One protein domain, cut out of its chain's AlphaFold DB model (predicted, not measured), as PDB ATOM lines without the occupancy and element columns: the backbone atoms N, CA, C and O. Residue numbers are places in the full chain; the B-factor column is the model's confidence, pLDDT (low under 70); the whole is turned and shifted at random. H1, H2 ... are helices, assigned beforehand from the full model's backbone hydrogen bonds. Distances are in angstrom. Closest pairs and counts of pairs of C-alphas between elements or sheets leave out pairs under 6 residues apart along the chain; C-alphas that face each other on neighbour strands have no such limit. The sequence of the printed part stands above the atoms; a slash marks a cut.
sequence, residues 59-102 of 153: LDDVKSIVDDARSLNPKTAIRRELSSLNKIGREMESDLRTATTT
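AT A GLANCE: This is residues 59 to 102 of the 153 residues of the protein "Sec-independent protein translocase protein TatB" of Notoacmeibacter ruber (UniProt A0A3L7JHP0). One long helix, H2, makes most of the length, and a shorter helix, H1, meets its first end at a corner, so that the two make a wide, open L with nothing packed between the arms. The printed part has 44 residues with two named helices, H1 then H2, and no named strand; the class is all helix. It is extended, with a radius of gyration of the C-alphas of 17.6 A and spans of 55 by 21 by 6 A.

IN THESE COORDINATES: Find C-alpha 74 at (21.474, 14.803, 62.569); from there H2, residues 74 to 101, runs 40.0 A to C-alpha 101 at (32.044, 3.378, 25.749). Go back to C-alpha 59 at (-3.081, 10.582, 63.937), where H1, residues 59 to 71, begins; it is 18.7 A long.

HOW THE PARTS SIT: Look at Arg 70 and Thr 76, whose C-alphas, 6.5 A apart, are the closest of H1 and H2: the helices are close but not clearly touching. They run the same way at a steep tilt of 69 degrees, only just short of about perpendicular. In H2 every O i to N i+4 pair is within hydrogen-bond range; in H1, 8 of 9 are.

THE WHOLE: The C-alphas of Asp 61 and Thr 102, the two farthest apart, are separated by 55.3 A. The printed part has no cut, and the link from H1 to H2 is tight. Residues 59 to 60, 74 and 101 to 102 have pLDDT under 70.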
ATOM      1  N   LEU A  59      -4.435  10.972  64.387       67.38
ATOM      2  CA  LEU A  59      -3.081  10.582  63.937       67.38
ATOM      3  C   LEU A  59      -2.106  11.732  63.585       67.38
ATOM      4  O   LEU A  59      -0.962  11.456  63.205       67.38
ATOM      5  N   ASP A  60      -2.548  12.988  63.618       68.62
ATOM      6  CA  ASP A  60      -1.816  14.145  63.089       68.62
ATOM      7  C   ASP A  60      -0.835  14.740  64.117       68.62
ATOM      8  O   ASP A  60       0.338  14.951  63.797       68.62
ATOM      9  N   ASP A  61      -1.247  14.872  65.383       73.00
ATOM     10  CA  ASP A  61      -0.403  15.412  66.464       73.00
ATOM     11  C   ASP A  61       0.828  14.542  66.752       73.00
ATOM     12  O   ASP A  61       1.911  15.035  67.064       73.00
ATOM     13  N   VAL A  62       0.716  13.220  66.605       72.62
ATOM     14  CA  VAL A  62       1.879  12.334  66.770       72.62
ATOM     15  C   VAL A  62       2.782  12.349  65.538       72.62
ATOM     16  O   VAL A  62       3.994  12.169  65.674       72.62
ATOM     17  N   LYS A  63       2.244  12.598  64.338       74.62
ATOM     18  CA  LYS A  63       3.075  12.774  63.138       74.62
ATOM     19  C   LYS A  63       3.947  14.015  63.242       74.62
ATOM     20  O   LYS A  63       5.141  13.896  62.977       74.62
ATOM     21  N   SER A  64       3.394  15.150  63.671       77.94
ATOM     22  CA  SER A  64       4.164  16.391  63.830       77.94
ATOM     23  C   SER A  64       5.320  16.205  64.822       77.94
ATOM     24  O   SER A  64       6.473  16.439  64.464       77.94
ATOM     25  N   ILE A  65       5.056  15.631  66.004       76.81
ATOM     26  CA  ILE A  65       6.080  15.327  67.020       76.81
ATOM     27  C   ILE A  65       7.159  14.369  66.483       76.81
ATOM     28  O   ILE A  65       8.346  14.534  66.778       76.81
ATOM     29  N   VAL A  66       6.781  13.355  65.695       80.12
ATOM     30  CA  VAL A  66       7.738  12.403  65.104       80.12
ATOM     31  C   VAL A  66       8.583  13.047  64.004       80.12
ATOM     32  O   VAL A  66       9.778  12.744  63.924       80.12
ATOM     33  N   ASP A  67       8.011  13.920  63.173       79.00
ATOM     34  CA  ASP A  67       8.758  14.631  62.133       79.00
ATOM     35  C   ASP A  67       9.662  15.734  62.714       79.00
ATOM     36  O   ASP A  67      10.803  15.863  62.260       79.00
ATOM     37  N   ASP A  68       9.266  16.407  63.800       80.31
ATOM     38  CA  ASP A  68      10.139  17.309  64.569       80.31
ATOM     39  C   ASP A  68      11.279  16.552  65.269       80.31
ATOM     40  O   ASP A  68      12.454  16.905  65.143       80.31
ATOM     41  N   ALA A  69      10.995  15.422  65.923       79.06
ATOM     42  CA  ALA A  69      12.040  14.567  66.496       79.06
ATOM     43  C   ALA A  69      12.986  13.978  65.424       79.06
ATOM     44  O   ALA A  69      14.147  13.650  65.709       79.06
ATOM     45  N   ARG A  70      12.513  13.844  64.177       76.12
ATOM     46  CA  ARG A  70      13.326  13.478  63.009       76.12
ATOM     47  C   ARG A  70      14.162  14.636  62.487       76.12
ATOM     48  O   ARG A  70      15.306  14.384  62.106       76.12
ATOM     49  N   SER A  71      13.619  15.849  62.426       74.56
ATOM     50  CA  SER A  71      14.326  17.036  61.934       74.56
ATOM     51  C   SER A  71      15.479  17.414  62.872       74.56
ATOM     52  O   SER A  71      16.576  17.717  62.407       74.56
ATOM     53  N   LEU A  72      15.283  17.230  64.182       76.25
ATOM     54  CA  LEU A  72      16.302  17.385  65.227       76.25
ATOM     55  C   LEU A  72      17.388  16.289  65.223       76.25
ATOM     56  O   LEU A  72      18.415  16.431  65.886       76.25
ATOM     57  N   ASN A  73      17.197  15.180  64.501       75.00
ATOM     58  CA  ASN A  73      18.156  14.076  64.480       75.00
ATOM     59  C   ASN A  73      19.185  14.273  63.350       75.00
ATOM     60  O   ASN A  73      18.824  14.101  62.184       75.00
ATOM     61  N   PRO A  74      20.488  14.500  63.621       64.31
ATOM     62  CA  PRO A  74      21.474  14.803  62.569       64.31
ATOM     63  C   PRO A  74      21.602  13.690  61.515       64.31
ATOM     64  O   PRO A  74      22.007  13.930  60.380       64.31
ATOM     65  N   LYS A  75      21.188  12.460  61.852       74.44
ATOM     66  CA  LYS A  75      21.123  11.323  60.926       74.44
ATOM     67  C   LYS A  75      20.139  11.516  59.766       74.44
ATOM     68  O   LYS A  75      20.347  10.889  58.731       74.44
ATOM     69  N   THR A  76      19.084  12.327  59.892       75.56
ATOM     70  CA  THR A  76      18.161  12.599  58.771       75.56
ATOM     71  C   THR A  76      18.773  13.581  57.780       75.56
ATOM     72  O   THR A  76      18.754  13.292  56.586       75.56
ATOM     73  N   ALA A  77      19.405  14.655  58.265       72.94
ATOM     74  CA  ALA A  77      20.205  15.571  57.455       72.94
ATOM     75  C   ALA A  77      21.318  14.811  56.713       72.94
ATOM     76  O   ALA A  77      21.347  14.808  55.485       72.94
ATOM     77  N   ILE A  78      22.136  14.034  57.437       73.62
ATOM     78  CA  ILE A  78      23.192  13.189  56.853       73.62
ATOM     79  C   ILE A  78      22.621  12.203  55.821       73.62
ATOM     80  O   ILE A  78      23.206  12.025  54.758       73.62
ATOM     81  N   ARG A  79      21.466  11.572  56.078       81.25
ATOM     82  CA  ARG A  79      20.829  10.654  55.113       81.25
ATOM     83  C   ARG A  79      20.316  11.376  53.863       81.25
ATOM     84  O   ARG A  79      20.324  10.774  52.791       81.25
ATOM     85  N   ARG A  80      19.875  12.631  53.989       80.62
ATOM     86  CA  ARG A  80      19.438  13.469  52.864       80.62
ATOM     87  C   ARG A  80      20.637  13.830  51.988       80.62
ATOM     88  O   ARG A  80      20.599  13.528  50.798       80.62
ATOM     89  N   GLU A  81      21.732  14.286  52.592       80.44
ATOM     90  CA  GLU A  81      23.005  14.526  51.899       80.44
ATOM     91  C   GLU A  81      23.545  13.258  51.221       80.44
ATOM     92  O   GLU A  81      23.808  13.265  50.021       80.44
ATOM     93  N   LEU A  82      23.600  12.117  51.922       81.81
ATOM     94  CA  LEU A  82      24.000  10.834  51.321       81.81
ATOM     95  C   LEU A  82      23.101  10.415  50.147       81.81
ATOM     96  O   LEU A  82      23.581   9.779  49.210       81.81
ATOM     97  N   SER A  83      21.807  10.752  50.169       84.50
ATOM     98  CA  SER A  83      20.902  10.452  49.051       84.50
ATOM     99  C   SER A  83      21.176  11.327  47.822       84.50
ATOM    100  O   SER A  83      21.134  10.813  46.702       84.50
ATOM    101  N   SER A  84      21.541  12.598  48.030       83.19
ATOM    102  CA  SER A  84      21.998  13.520  46.984       83.19
ATOM    103  C   SER A  84      23.343  13.076  46.405       83.19
ATOM    104  O   SER A  84      23.470  12.936  45.190       83.19
ATOM    105  N   LEU A  85      24.314  12.744  47.261       83.12
ATOM    106  CA  LEU A  85      25.633  12.244  46.859       83.12
ATOM    107  C   LEU A  85      25.531  10.933  46.064       83.12
ATOM    108  O   LEU A  85      26.152  10.812  45.012       83.12
ATOM    109  N   ASN A  86      24.680   9.988  46.480       87.12
ATOM    110  CA  ASN A  86      24.413   8.767  45.706       87.12
ATOM    111  C   ASN A  86      23.693   9.033  44.374       87.12
ATOM    112  O   ASN A  86      23.766   8.198  43.472       87.12
ATOM    113  N   LYS A  87      22.960  10.143  44.229       87.88
ATOM    114  CA  LYS A  87      22.346  10.525  42.949       87.88
ATOM    115  C   LYS A  87      23.401  11.090  41.997       87.88
ATOM    116  O   LYS A  87      23.517  10.574  40.891       87.88
ATOM    117  N   ILE A  88      24.227  12.020  42.480       87.00
ATOM    118  CA  ILE A  88      25.359  12.595  41.737       87.00
ATOM    119  C   ILE A  88      26.350  11.497  41.325       87.00
ATOM    120  O   ILE A  88      26.743  11.434  40.169       87.00
ATOM    121  N   GLY A  89      26.705  10.581  42.232       86.25
ATOM    122  CA  GLY A  89      27.617   9.472  41.931       86.25
ATOM    123  C   GLY A  89      27.109   8.553  40.816       86.25
ATOM    124  O   GLY A  89      27.888   8.161  39.955       86.25
ATOM    125  N   ARG A  90      25.800   8.263  40.773       88.44
ATOM    126  CA  ARG A  90      25.196   7.476  39.681       88.44
ATOM    127  C   ARG A  90      25.161   8.226  38.353       88.44
ATOM    128  O   ARG A  90      25.361   7.593  37.326       88.44
ATOM    129  N   GLU A  91      24.915   9.533  38.377       83.50
ATOM    130  CA  GLU A  91      24.927  10.384  37.178       83.50
ATOM    131  C   GLU A  91      26.346  10.484  36.597       83.50
ATOM    132  O   GLU A  91      26.556  10.212  35.417       83.50
ATOM    133  N   MET A  92      27.347  10.710  37.454       83.62
ATOM    134  CA  MET A  92      28.759  10.692  37.063       83.62
ATOM    135  C   MET A  92      29.203   9.311  36.565       83.62
ATOM    136  O   MET A  92      29.944   9.232  35.593       83.62
ATOM    137  N   GLU A  93      28.744   8.210  37.168       85.44
ATOM    138  CA  GLU A  93      29.052   6.861  36.674       85.44
ATOM    139  C   GLU A  93      28.382   6.571  35.321       85.44
ATOM    140  O   GLU A  93      29.015   5.963  34.455       85.44
ATOM    141  N   SER A  94      27.152   7.041  35.076       83.81
ATOM    142  CA  SER A  94      26.530   6.931  33.749       83.81
ATOM    143  C   SER A  94      27.242   7.776  32.695       83.81
ATOM    144  O   SER A  94      27.442   7.294  31.577       83.81
ATOM    145  N   ASP A  95      27.691   8.982  33.044       82.69
ATOM    146  CA  ASP A  95      28.400   9.880  32.130       82.69
ATOM    147  C   ASP A  95      29.807   9.354  31.822       82.69
ATOM    148  O   ASP A  95      30.193   9.254  30.656       82.69
ATOM    149  N   LEU A  96      30.546   8.901  32.842       84.69
ATOM    150  CA  LEU A  96      31.846   8.244  32.683       84.69
ATOM    151  C   LEU A  96      31.726   6.953  31.876       84.69
ATOM    152  O   LEU A  96      32.545   6.712  30.991       84.69
ATOM    153  N   ARG A  97      30.703   6.124  32.116       85.12
ATOM    154  CA  ARG A  97      30.475   4.904  31.330       85.12
ATOM    155  C   ARG A  97      30.129   5.229  29.876       85.12
ATOM    156  O   ARG A  97      30.632   4.555  28.982       85.12
ATOM    157  N   THR A  98      29.346   6.277  29.629       78.19
ATOM    158  CA  THR A  98      29.012   6.763  28.278       78.19
ATOM    159  C   THR A  98      30.248   7.303  27.552       78.19
ATOM    160  O   THR A  98      30.501   6.932  26.403       78.19
ATOM    161  N   ALA A  99      31.080   8.092  28.238       72.38
ATOM    162  CA  ALA A  99      32.358   8.572  27.718       72.38
ATOM    163  C   ALA A  99      33.341   7.417  27.444       72.38
ATOM    164  O   ALA A  99      33.966   7.379  26.391       72.38
ATOM    165  N   THR A 100      33.426   6.424  28.336       70.25
ATOM    166  CA  THR A 100      34.347   5.279  28.195       70.25
ATOM    167  C   THR A 100      33.883   4.281  27.127       70.25
ATOM    168  O   THR A 100      34.711   3.636  26.486       70.25
ATOM    169  N   THR A 101      32.572   4.172  26.873       60.97
ATOM    170  CA  THR A 101      32.044   3.378  25.749       60.97
ATOM    171  C   THR A 101      32.217   4.087  24.395       60.97
ATOM    172  O   THR A 101      32.137   3.437  23.352       60.97
ATOM    173  N   THR A 102      32.509   5.393  24.395       54.50
ATOM    174  CA  THR A 102      32.744   6.193  23.187       54.50
ATOM    175  C   THR A 102      34.245   6.312  22.906       54.50
ATOM    176  O   THR A 102      34.916   7.241  23.339       54.50
TER     177      THR A 102